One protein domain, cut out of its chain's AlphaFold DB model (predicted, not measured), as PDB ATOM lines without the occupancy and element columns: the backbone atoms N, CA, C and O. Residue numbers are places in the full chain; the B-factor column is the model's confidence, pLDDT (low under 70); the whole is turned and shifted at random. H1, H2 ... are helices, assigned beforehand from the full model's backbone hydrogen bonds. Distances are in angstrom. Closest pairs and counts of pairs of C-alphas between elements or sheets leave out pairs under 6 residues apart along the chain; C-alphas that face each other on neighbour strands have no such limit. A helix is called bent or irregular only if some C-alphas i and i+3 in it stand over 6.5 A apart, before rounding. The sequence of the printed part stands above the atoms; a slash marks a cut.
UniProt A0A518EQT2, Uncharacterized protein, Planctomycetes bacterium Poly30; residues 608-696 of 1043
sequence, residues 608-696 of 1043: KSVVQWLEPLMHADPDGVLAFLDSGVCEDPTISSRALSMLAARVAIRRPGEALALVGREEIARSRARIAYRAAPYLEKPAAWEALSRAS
ATOM      1  N   LYS A 608     119.819 289.494 156.958       46.69
ATOM      2  CA  LYS A 608     120.607 289.832 155.752       46.69
ATOM      3  C   LYS A 608     120.326 291.237 155.236       46.69
ATOM      4  O   LYS A 608     121.229 291.839 154.652       46.69
ATOM      5  N   SER A 609     119.121 291.751 155.472       52.97
ATOM      6  CA  SER A 609     118.729 293.112 155.093       52.97
ATOM      7  C   SER A 609     119.628 294.162 155.761       52.97
ATOM      8  O   SER A 609     120.068 295.100 155.103       52.97
ATOM      9  N   VAL A 610     120.020 293.925 157.019       56.16
ATOM     10  CA  VAL A 610     120.879 294.789 157.849       56.16
ATOM     11  C   VAL A 610     122.202 295.141 157.167       56.16
ATOM     12  O   VAL A 610     122.583 296.305 157.103       56.16
ATOM     13  N   VAL A 611     122.899 294.151 156.595       53.38
ATOM     14  CA  VAL A 611     124.181 294.384 155.902       53.38
ATOM     15  C   VAL A 611     123.977 295.190 154.617       53.38
ATOM     16  O   VAL A 611     124.836 295.984 154.252       53.38
ATOM     17  N   GLN A 612     122.848 295.001 153.931       51.28
ATOM     18  CA  GLN A 612     122.527 295.719 152.693       51.28
ATOM     19  C   GLN A 612     122.078 297.163 152.955       51.28
ATOM     20  O   GLN A 612     122.354 298.032 152.134       51.28
ATOM     21  N   TRP A 613     121.438 297.416 154.100       55.44
ATOM     22  CA  TRP A 613     121.044 298.746 154.571       55.44
ATOM     23  C   TRP A 613     122.221 299.562 155.104       55.44
ATOM     24  O   TRP A 613     122.351 300.739 154.779       55.44
ATOM     25  N   LEU A 614     123.101 298.938 155.890       55.88
ATOM     26  CA  LEU A 614     124.261 299.627 156.450       55.88
ATOM     27  C   LEU A 614     125.413 299.775 155.441       55.88
ATOM     28  O   LEU A 614     126.239 300.661 155.611       55.88
ATOM     29  N   GLU A 615     125.480 298.971 154.371       51.78
ATOM     30  CA  GLU A 615     126.548 299.081 153.362       51.78
ATOM     31  C   GLU A 615     126.652 300.485 152.720       51.78
ATOM     32  O   GLU A 615     127.761 301.014 152.695       51.78
ATOM     33  N   PRO A 616     125.572 301.132 152.229       48.59
ATOM     34  CA  PRO A 616     125.634 302.521 151.766       48.59
ATOM     35  C   PRO A 616     126.055 303.509 152.863       48.59
ATOM     36  O   PRO A 616     126.899 304.366 152.609       48.59
ATOM     37  N   LEU A 617     125.524 303.352 154.084       52.72
ATOM     38  CA  LEU A 617     125.885 304.180 155.242       52.72
ATOM     39  C   LEU A 617     127.386 304.094 155.551       52.72
ATOM     40  O   LEU A 617     128.013 305.120 155.745       52.72
ATOM     41  N   MET A 618     128.005 302.914 155.468       57.69
ATOM     42  CA  MET A 618     129.455 302.741 155.656       57.69
ATOM     43  C   MET A 618     130.329 303.493 154.644       57.69
ATOM     44  O   MET A 618     131.487 303.785 154.945       57.69
ATOM     45  N   HIS A 619     129.827 303.750 153.432       51.06
ATOM     46  CA  HIS A 619     130.571 304.507 152.424       51.06
ATOM     47  C   HIS A 619     130.431 306.025 152.621       51.06
ATOM     48  O   HIS A 619     131.373 306.746 152.298       51.06
ATOM     49  N   ALA A 620     129.296 306.487 153.156       51.38
ATOM     50  CA  ALA A 620     128.994 307.905 153.365       51.38
ATOM     51  C   ALA A 620     129.379 308.425 154.766       51.38
ATOM     52  O   ALA A 620     129.849 309.551 154.886       51.38
ATOM     53  N   ASP A 621     129.196 307.607 155.804       66.12
ATOM     54  CA  ASP A 621     129.378 307.946 157.216       66.12
ATOM     55  C   ASP A 621     129.943 306.750 158.027       66.12
ATOM     56  O   ASP A 621     129.202 305.953 158.618       66.12
ATOM     57  N   PRO A 622     131.281 306.593 158.071       63.38
ATOM     58  CA  PRO A 622     131.932 305.595 158.918       63.38
ATOM     59  C   PRO A 622     131.729 305.846 160.422       63.38
ATOM     60  O   PRO A 622     131.713 304.884 161.192       63.38
ATOM     61  N   ASP A 623     131.562 307.108 160.836       69.88
ATOM     62  CA  ASP A 623     131.373 307.501 162.237       69.88
ATOM     63  C   ASP A 623     130.002 307.049 162.753       69.88
ATOM     64  O   ASP A 623     129.919 306.451 163.823       69.88
ATOM     65  N   GLY A 624     128.938 307.227 161.969       71.31
ATOM     66  CA  GLY A 624     127.600 306.714 162.273       71.31
ATOM     67  C   GLY A 624     127.546 305.187 162.369       71.31
ATOM     68  O   GLY A 624     126.824 304.637 163.203       71.31
ATOM     69  N   VAL A 625     128.361 304.474 161.585       69.81
ATOM     70  CA  VAL A 625     128.483 303.008 161.686       69.81
ATOM     71  C   VAL A 625     129.240 302.586 162.940       69.81
ATOM     72  O   VAL A 625     128.854 301.610 163.581       69.81
ATOM     73  N   LEU A 626     130.289 303.311 163.329       68.00
ATOM     74  CA  LEU A 626     130.974 303.075 164.599       68.00
ATOM     75  C   LEU A 626     130.069 303.405 165.789       68.00
ATOM     76  O   LEU A 626     129.959 302.586 166.693       68.00
ATOM     77  N   ALA A 627     129.317 304.504 165.737       74.88
ATOM     78  CA  ALA A 627     128.299 304.840 166.729       74.88
ATOM     79  C   ALA A 627     127.196 303.767 166.819       74.88
ATOM     80  O   ALA A 627     126.764 303.422 167.917       74.88
ATOM     81  N   PHE A 628     126.776 303.175 165.693       75.81
ATOM     82  CA  PHE A 628     125.870 302.021 165.679       75.81
ATOM     83  C   PHE A 628     126.496 300.795 166.363       75.81
ATOM     84  O   PHE A 628     125.854 300.173 167.212       75.81
ATOM     85  N   LEU A 629     127.754 300.471 166.050       69.88
ATOM     86  CA  LEU A 629     128.485 299.372 166.692       69.88
ATOM     87  C   LEU A 629     128.716 299.623 168.195       69.88
ATOM     88  O   LEU A 629     128.714 298.681 168.989       69.88
ATOM     89  N   ASP A 630     128.833 300.890 168.592       69.88
ATOM     90  CA  ASP A 630     129.019 301.324 169.973       69.88
ATOM     91  C   ASP A 630     127.715 301.419 170.782       69.88
ATOM     92  O   ASP A 630     127.761 301.333 172.009       69.88
ATOM     93  N   SER A 631     126.557 301.530 170.122       72.69
ATOM     94  CA  SER A 631     125.243 301.825 170.727       72.69
ATOM     95  C   SER A 631     124.649 300.754 171.660       72.69
ATOM     96  O   SER A 631     123.558 300.952 172.196       72.69
ATOM     97  N   GLY A 632     125.306 299.603 171.825       66.12
ATOM     98  CA  GLY A 632     124.773 298.441 172.551       66.12
ATOM     99  C   GLY A 632     123.731 297.630 171.766       66.12
ATOM    100  O   GLY A 632     123.441 296.499 172.134       66.12
ATOM    101  N   VAL A 633     123.231 298.125 170.625       65.75
ATOM    102  CA  VAL A 633     122.329 297.368 169.726       65.75
ATOM    103  C   VAL A 633     122.984 296.070 169.223       65.75
ATOM    104  O   VAL A 633     122.302 295.093 168.943       65.75
ATOM    105  N   CYS A 634     124.318 296.011 169.187       60.50
ATOM    106  CA  CYS A 634     125.083 294.811 168.837       60.50
ATOM    107  C   CYS A 634     125.047 293.686 169.889       60.50
ATOM    108  O   CYS A 634     125.443 292.566 169.569       60.50
ATOM    109  N   GLU A 635     124.580 293.962 171.112       59.78
ATOM    110  CA  GLU A 635     124.341 292.952 172.155       59.78
ATOM    111  C   GLU A 635     123.056 292.144 171.886       59.78
ATOM    112  O   GLU A 635     122.825 291.109 172.515       59.78
ATOM    113  N   ASP A 636     122.215 292.588 170.942       62.94
ATOM    114  CA  ASP A 636     120.994 291.892 170.545       62.94
ATOM    115  C   ASP A 636     121.332 290.562 169.832       62.94
ATOM    116  O   ASP A 636     121.878 290.569 168.720       62.94
ATOM    117  N   PRO A 637     120.976 289.396 170.408       56.66
ATOM    118  CA  PRO A 637     121.321 288.093 169.843       56.66
ATOM    119  C   PRO A 637     120.609 287.787 168.513       56.66
ATOM    120  O   PRO A 637     120.941 286.787 167.870       56.66
ATOM    121  N   THR A 638     119.633 288.604 168.094       55.44
ATOM    122  CA  THR A 638     118.976 288.489 166.782       55.44
ATOM    123  C   THR A 638     119.829 289.059 165.647       55.44
ATOM    124  O   THR A 638     119.775 288.547 164.522       55.44
ATOM    125  N   ILE A 639     120.685 290.052 165.922       61.97
ATOM    126  CA  ILE A 639     121.617 290.579 164.927       61.97
ATOM    127  C   ILE A 639     122.699 289.528 164.708       61.97
ATOM    128  O   ILE A 639     123.535 289.254 165.568       61.97
ATOM    129  N   SER A 640     122.685 288.897 163.530       66.75
ATOM    130  CA  SER A 640     123.606 287.790 163.284       66.75
ATOM    131  C   SER A 640     125.051 288.267 163.447       66.75
ATOM    132  O   SER A 640     125.481 289.194 162.760       66.75
ATOM    133  N   SER A 641     125.822 287.595 164.308       65.69
ATOM    134  CA  SER A 641     127.257 287.876 164.490       65.69
ATOM    135  C   SER A 641     127.987 288.015 163.150       65.69
ATOM    136  O   SER A 641     128.767 288.936 162.971       65.69
ATOM    137  N   ARG A 642     127.635 287.196 162.148       65.81
ATOM    138  CA  ARG A 642     128.136 287.282 160.765       65.81
ATOM    139  C   ARG A 642     127.949 288.655 160.098       65.81
ATOM    140  O   ARG A 642     128.820 289.042 159.320       65.81
ATOM    141  N   ALA A 643     126.837 289.349 160.339       70.38
ATOM    142  CA  ALA A 643     126.581 290.689 159.815       70.38
ATOM    143  C   ALA A 643     127.549 291.701 160.443       70.38
ATOM    144  O   ALA A 643     128.309 292.339 159.715       70.38
ATOM    145  N   LEU A 644     127.607 291.743 161.779       71.44
ATOM    146  CA  LEU A 644     128.551 292.572 162.540       71.44
ATOM    147  C   LEU A 644     130.003 292.297 162.129       71.44
ATOM    148  O   LEU A 644     130.763 293.225 161.869       71.44
ATOM    149  N   SER A 645     130.365 291.026 161.942       67.69
ATOM    150  CA  SER A 645     131.676 290.615 161.439       67.69
ATOM    151  C   SER A 645     131.985 291.145 160.045       67.69
ATOM    152  O   SER A 645     133.145 291.412 159.759       67.69
ATOM    153  N   MET A 646     130.999 291.247 159.147       71.94
ATOM    154  CA  MET A 646     131.201 291.785 157.795       71.94
ATOM    155  C   MET A 646     131.317 293.311 157.795       71.94
ATOM    156  O   MET A 646     132.134 293.838 157.042       71.94
ATOM    157  N   LEU A 647     130.548 293.990 158.650       75.44
ATOM    158  CA  LEU A 647     130.645 295.428 158.893       75.44
ATOM    159  C   LEU A 647     132.008 295.801 159.486       75.44
ATOM    160  O   LEU A 647     132.783 296.513 158.849       75.44
ATOM    161  N   ALA A 648     132.357 295.239 160.644       74.81
ATOM    162  CA  ALA A 648     133.629 295.502 161.313       74.81
ATOM    163  C   ALA A 648     134.840 295.130 160.435       74.81
ATOM    164  O   ALA A 648     135.823 295.860 160.401       74.81
ATOM    165  N   ALA A 649     134.755 294.057 159.637       70.94
ATOM    166  CA  ALA A 649     135.801 293.656 158.689       70.94
ATOM    167  C   ALA A 649     135.906 294.514 157.409       70.94
ATOM    168  O   ALA A 649     136.711 294.182 156.535       70.94
ATOM    169  N   ARG A 650     135.066 295.546 157.262       74.62
ATOM    170  CA  ARG A 650     135.161 296.599 156.237       74.62
ATOM    171  C   ARG A 650     135.529 297.946 156.863       74.62
ATOM    172  O   ARG A 650     136.355 298.656 156.304       74.62
ATOM    173  N   VAL A 651     135.018 298.253 158.061       77.62
ATOM    174  CA  VAL A 651     135.536 299.364 158.886       77.62
ATOM    175  C   VAL A 651     137.040 299.177 159.142       77.62
ATOM    176  O   VAL A 651     137.794 300.132 159.029       77.62
ATOM    177  N   ALA A 652     137.494 297.934 159.347       74.50
ATOM    178  CA  ALA A 652     138.907 297.554 159.476       74.50
ATOM    179  C   ALA A 652     139.818 297.970 158.319       74.50
ATOM    180  O   ALA A 652     141.010 298.133 158.541       74.50
ATOM    181  N   ILE A 653     139.267 298.128 157.118       72.69
ATOM    182  CA  ILE A 653     140.022 298.535 155.934       72.69
ATOM    183  C   ILE A 653     140.144 300.064 155.905       72.69
ATOM    184  O   ILE A 653     141.234 300.607 155.775       72.69
ATOM    185  N   ARG A 654     139.026 300.777 156.110       76.44
ATOM    186  CA  ARG A 654     138.977 302.250 156.021       76.44
ATOM    187  C   ARG A 654     139.520 302.977 157.252       76.44
ATOM    188  O   ARG A 654     140.049 304.077 157.129       76.44
ATOM    189  N   ARG A 655     139.339 302.400 158.441       82.19
ATOM    190  CA  ARG A 655     139.736 302.964 159.741       82.19
ATOM    191  C   ARG A 655     140.251 301.852 160.662       82.19
ATOM    192  O   ARG A 655     139.579 301.472 161.627       82.19
ATOM    193  N   PRO A 656     141.444 301.303 160.378       79.94
ATOM    194  CA  PRO A 656     141.956 300.127 161.072       79.94
ATOM    195  C   PRO A 656     142.090 300.338 162.586       79.94
ATOM    196  O   PRO A 656     141.689 299.467 163.353       79.94
ATOM    197  N   GLY A 657     142.566 301.506 163.036       80.38
ATOM    198  CA  GLY A 657     142.706 301.820 164.466       80.38
ATOM    199  C   GLY A 657     141.381 301.809 165.243       80.38
ATOM    200  O   GLY A 657     141.326 301.292 166.357       80.38
ATOM    201  N   GLU A 658     140.298 302.302 164.643       82.56
ATOM    202  CA  GLU A 658     138.957 302.295 165.251       82.56
ATOM    203  C   GLU A 658     138.337 300.892 165.205       82.56
ATOM    204  O   GLU A 658     137.746 300.430 166.182       82.56
ATOM    205  N   ALA A 659     138.573 300.131 164.133       76.06
ATOM    206  CA  ALA A 659     138.171 298.729 164.078       76.06
ATOM    207  C   ALA A 659     138.903 297.839 165.099       76.06
ATOM    208  O   ALA A 659     138.341 296.836 165.542       76.06
ATOM    209  N   LEU A 660     140.121 298.196 165.526       75.94
ATOM    210  CA  LEU A 660     140.791 297.520 166.640       75.94
ATOM    211  C   LEU A 660     140.115 297.773 167.993       75.94
ATOM    212  O   LEU A 660     140.190 296.905 168.863       75.94
ATOM    213  N   ALA A 661     139.410 298.892 168.185       79.75
ATOM    214  CA  ALA A 661     138.595 299.087 169.387       79.75
ATOM    215  C   ALA A 661     137.438 298.069 169.437       79.75
ATOM    216  O   ALA A 661     137.153 297.494 170.490       79.75
ATOM    217  N   LEU A 662     136.853 297.738 168.278       74.00
ATOM    218  CA  LEU A 662     135.839 296.684 168.146       74.00
ATOM    219  C   LEU A 662     136.384 295.279 168.454       74.00
ATOM    220  O   LEU A 662     135.613 294.399 168.836       74.00
ATOM    221  N   VAL A 663     137.697 295.046 168.332       69.88
ATOM    222  CA  VAL A 663     138.310 293.755 168.692       69.88
ATOM    223  C   VAL A 663     138.187 293.478 170.197       69.88
ATOM    224  O   VAL A 663     138.140 292.317 170.574       69.88
ATOM    225  N   GLY A 664     138.025 294.487 171.061       71.25
ATOM    226  CA  GLY A 664     137.783 294.268 172.496       71.25
ATOM    227  C   GLY A 664     136.374 293.760 172.857       71.25
ATOM    228  O   GLY A 664     136.175 293.255 173.961       71.25
ATOM    229  N   ARG A 665     135.394 293.865 171.946       77.88
ATOM    230  CA  ARG A 665     133.954 293.629 172.199       77.88
ATOM    231  C   ARG A 665     133.578 292.142 172.178       77.88
ATOM    232  O   ARG A 665     134.074 291.385 171.334       77.88
ATOM    233  N   GLU A 666     132.790 291.667 173.144       72.88
ATOM    234  CA  GLU A 666     132.509 290.228 173.358       72.88
ATOM    235  C   GLU A 666     131.574 289.656 172.280       72.88
ATOM    236  O   GLU A 666     131.782 288.553 171.772       72.88
ATOM    237  N   GLU A 667     130.647 290.478 171.800       70.50
ATOM    238  CA  GLU A 667     129.683 290.202 170.726       70.50
ATOM    239  C   GLU A 667     130.403 289.834 169.413       70.50
ATOM    240  O   GLU A 667     129.936 289.030 168.600       70.50
ATOM    241  N   ILE A 668     131.603 290.394 169.231       72.75
ATOM    242  CA  ILE A 668     132.462 290.241 168.055       72.75
ATOM    243  C   ILE A 668     133.509 289.122 168.259       72.75
ATOM    244  O   ILE A 668     134.220 288.761 167.316       72.75
ATOM    245  N   ALA A 669     133.577 288.474 169.435       71.31
ATOM    246  CA  ALA A 669     134.605 287.484 169.800       71.31
ATOM    247  C   ALA A 669     134.853 286.403 168.735       71.31
ATOM    248  O   ALA A 669     136.000 286.072 168.434       71.31
ATOM    249  N   ARG A 670     133.795 285.899 168.084       69.12
ATOM    250  CA  ARG A 670     133.892 284.879 167.017       69.12
ATOM    251  C   ARG A 670     134.593 285.357 165.742       69.12
ATOM    252  O   ARG A 670     134.916 284.543 164.883       69.12
ATOM    253  N   SER A 671     134.787 286.661 165.565       81.69
ATOM    254  CA  SER A 671     135.374 287.269 164.365       81.69
ATOM    255  C   SER A 671     136.500 288.262 164.630       81.69
ATOM    256  O   SER A 671     137.085 288.728 163.656       81.69
ATOM    257  N   ARG A 672     136.886 288.489 165.895       84.94
ATOM    258  CA  ARG A 672     138.104 289.225 166.291       84.94
ATOM    259  C   ARG A 672     139.312 288.864 165.422       84.94
ATOM    260  O   ARG A 672     139.873 289.738 164.779       84.94
ATOM    261  N   ALA A 673     139.622 287.572 165.289       85.19
ATOM    262  CA  ALA A 673     140.714 287.071 164.445       85.19
ATOM    263  C   ALA A 673     140.611 287.496 162.967       85.19
ATOM    264  O   ALA A 673     141.611 287.839 162.349       85.19
ATOM    265  N   ARG A 674     139.400 287.499 162.394       87.00
ATOM    266  CA  ARG A 674     139.163 287.891 160.995       87.00
ATOM    267  C   ARG A 674     139.235 289.408 160.796       87.00
ATOM    268  O   ARG A 674     139.619 289.851 159.719       87.00
ATOM    269  N   ILE A 675     138.833 290.180 161.803       87.38
ATOM    270  CA  ILE A 675     138.905 291.647 161.810       87.38
ATOM    271  C   ILE A 675     140.359 292.081 161.990       87.38
ATOM    272  O   ILE A 675     140.847 292.835 161.162       87.38
ATOM    273  N   ALA A 676     141.075 291.524 162.971       87.50
ATOM    274  CA  ALA A 676     142.505 291.749 163.171       87.50
ATOM    275  C   ALA A 676     143.317 291.371 161.920       87.50
ATOM    276  O   ALA A 676     144.104 292.184 161.450       87.50
ATOM    277  N   TYR A 677     143.054 290.204 161.314       88.62
ATOM    278  CA  TYR A 677     143.677 289.805 160.045       88.62
ATOM    279  C   TYR A 677     143.433 290.809 158.909       88.62
ATOM    280  O   TYR A 677     144.340 291.089 158.140       88.62
ATOM    281  N   ARG A 678     142.226 291.380 158.808       86.62
ATOM    282  CA  ARG A 678     141.894 292.370 157.771       86.62
ATOM    283  C   ARG A 678     142.334 293.795 158.083       86.62
ATOM    284  O   ARG A 678     142.453 294.572 157.152       86.62
ATOM    285  N   ALA A 679     142.543 294.142 159.349       86.25
ATOM    286  CA  ALA A 679     143.105 295.429 159.746       86.25
ATOM    287  C   ALA A 679     144.635 295.439 159.607       86.25
ATOM    288  O   ALA A 679     145.211 296.480 159.316       86.25
ATOM    289  N   ALA A 680     145.289 294.289 159.815       88.69
ATOM    290  CA  ALA A 680     146.746 294.158 159.871       88.69
ATOM    291  C   ALA A 680     147.516 294.790 158.688       88.69
ATOM    292  O   ALA A 680     148.512 295.449 158.975       88.69
ATOM    293  N   PRO A 681     147.085 294.685 157.414       84.69
ATOM    294  CA  PRO A 681     147.801 295.308 156.291       84.69
ATOM    295  C   PRO A 681     147.771 296.843 156.303       84.69
ATOM    296  O   PRO A 681     148.687 297.483 155.801       84.69
ATOM    297  N   TYR A 682     146.745 297.433 156.920       83.81
ATOM    298  CA  TYR A 682     146.532 298.884 157.010       83.81
ATOM    299  C   TYR A 682     147.096 299.473 158.317       83.81
ATOM    300  O   TYR A 682     146.845 300.632 158.648       83.81
ATOM    301  N   LEU A 683     147.825 298.672 159.100       86.69
ATOM    302  CA  LEU A 683     148.410 299.057 160.378       86.69
ATOM    303  C   LEU A 683     149.934 299.035 160.294       86.69
ATOM    304  O   LEU A 683     150.531 298.126 159.723       86.69
ATOM    305  N   GLU A 684     150.572 299.981 160.981       90.12
ATOM    306  CA  GLU A 684     152.003 299.903 161.278       90.12
ATOM    307  C   GLU A 684     152.346 298.548 161.910       90.12
ATOM    308  O   GLU A 684     151.648 298.097 162.825       90.12
ATOM    309  N   LYS A 685     153.438 297.906 161.465       92.00
ATOM    310  CA  LYS A 685     153.780 296.521 161.848       92.00
ATOM    311  C   LYS A 685     153.670 296.228 163.362       92.00
ATOM    312  O   LYS A 685     153.129 295.174 163.697       92.00
ATOM    313  N   PRO A 686     154.103 297.105 164.295       92.56
ATOM    314  CA  PRO A 686     153.909 296.877 165.730       92.56
ATOM    315  C   PRO A 686     152.434 296.812 166.162       92.56
ATOM    316  O   PRO A 686     152.077 295.964 166.973       92.56
ATOM    317  N   ALA A 687     151.571 297.667 165.603       91.06
ATOM    318  CA  ALA A 687     150.136 297.685 165.895       91.06
ATOM    319  C   ALA A 687     149.403 296.507 165.229       91.06
ATOM    320  O   ALA A 687     148.516 295.910 165.837       91.06
ATOM    321  N   ALA A 688     149.814 296.127 164.014       90.94
ATOM    322  CA  ALA A 688     149.342 294.922 163.338       90.94
ATOM    323  C   ALA A 688     149.671 293.658 164.155       90.94
ATOM    324  O   ALA A 688     148.806 292.808 164.383       90.94
ATOM    325  N   TRP A 689     150.906 293.566 164.660       92.19
ATOM    326  CA  TRP A 689     151.349 292.481 165.532       92.19
ATOM    327  C   TRP A 689     150.569 292.458 166.849       92.19
ATOM    328  O   TRP A 689     150.028 291.415 167.207       92.19
ATOM    329  N   GLU A 690     150.417 293.601 167.529       91.06
ATOM    330  CA  GLU A 690     149.641 293.685 168.772       91.06
ATOM    331  C   GLU A 690     148.182 293.243 168.566       91.06
ATOM    332  O   GLU A 690     147.652 292.470 169.366       91.06
ATOM    333  N   ALA A 691     147.542 293.671 167.474       89.56
ATOM    334  CA  ALA A 691     146.177 293.282 167.127       89.56
ATOM    335  C   ALA A 691     146.022 291.764 166.940       89.56
ATOM    336  O   ALA A 691     145.086 291.161 167.475       89.56
ATOM    337  N   LEU A 692     146.945 291.140 166.202       91.69
ATOM    338  CA  LEU A 692     146.956 289.696 165.959       91.69
ATOM    339  C   LEU A 692     147.268 288.912 167.242       91.69
ATOM    340  O   LEU A 692     146.591 287.925 167.534       91.69
ATOM    341  N   SER A 693     148.230 289.370 168.047       88.50
ATOM    342  CA  SER A 693     148.568 288.766 169.341       88.50
ATOM    343  C   SER A 693     147.415 288.860 170.340       88.50
ATOM    344  O   SER A 693     147.102 287.868 170.997       88.50
ATOM    345  N   ARG A 694     146.723 290.005 170.417       88.19
ATOM    346  CA  ARG A 694     145.533 290.185 171.263       88.19
ATOM    347  C   ARG A 694     144.401 289.256 170.823       88.19
ATOM    348  O   ARG A 694     143.874 288.506 171.641       88.19
ATOM    349  N   ALA A 695     144.116 289.199 169.519       88.00
ATOM    350  CA  ALA A 695     143.133 288.269 168.960       88.00
ATOM    351  C   ALA A 695     143.489 286.783 169.188       88.00
ATOM    352  O   ALA A 695     142.586 285.944 169.203       88.00
ATOM    353  N   SER A 696     144.775 286.457 169.377       85.69
ATOM    354  CA  SER A 696     145.251 285.115 169.740       85.69
ATOM    355  C   SER A 696     145.144 284.807 171.234       85.69
ATOM    356  O   SER A 696     144.868 283.664 171.589       85.69
TER     357      SER A 696
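AT A GLANCE: This is residues 608 to 696 of the 1043 residues of an uncharacterized protein of Planctomycetes bacterium Poly30 (UniProt A0A518EQT2). Three helical hairpins, H1 with H2, H3 with H4 and H5 with H6, stand one after another, the chain zigzagging between two rows of helices. H1, H3 and H5 make one row and run the same way; H2, H4 and H6 run back in a looser second row. The printed part has 89 residues with six named helices, H1 to H6 in chain order, and no named strand; the class is all helix. It is compact, with a radius of gyration of the C-alphas of 12.3 A, and spans 36 by 27 by 19 A.

IN THESE COORDINATES: H1, residues 608 to 620, begins at C-alpha 608 (120.607, 289.832, 155.752) and is 20.1 A long. H2 is residues 622 to 630, 12.2 A. H3, residues 641 to 654, is 20.4 A. H4 is residues 656 to 663, 10.6 A. H5, residues 672 to 682, is 15.8 A. H6, residues 685 to 696, is 16.3 A and ends at C-alpha 696 (145.251, 285.115, 169.740). H1 and H5 are only just irregular: C-alphas 613 and 616 are 6.6 A apart, C-alphas 678 and 681 6.8 A.

HOW THE PARTS SIT: H1 touches H2 with residues 614 to 618 alone, closest C-alphas Met 618 and Val 625 at 6.1 A. H1 touches H3 at a shallow tilt of 16 degrees, closest C-alphas Val 611 and Ala 643 at 5.9 A. H3 touches H5 at 14 degrees, the same way, closest C-alphas Ala 652 and Ala 679 at 4.7 A. H5 and H6, a hairpin, touch at 7 degrees, opposite ways, closest C-alphas Ala 680 and Ala 688 at 4.4 A. H3 and H6 are apart. Every O i to N i+4 pair is within hydrogen-bond range in H2 and H6; in H1 5 of 9, H3 9 of 10, H4 2 of 4, H5 5 of 7.

THE WHOLE: The C-alphas farthest apart, of Ser 609 and Pro 686, are 36.9 A apart. The printed part has no cut and no long link. Mean pLDDT of the printed part is 73.3; 34 residues are under 70, among them 608 to 623 and 632 to 642.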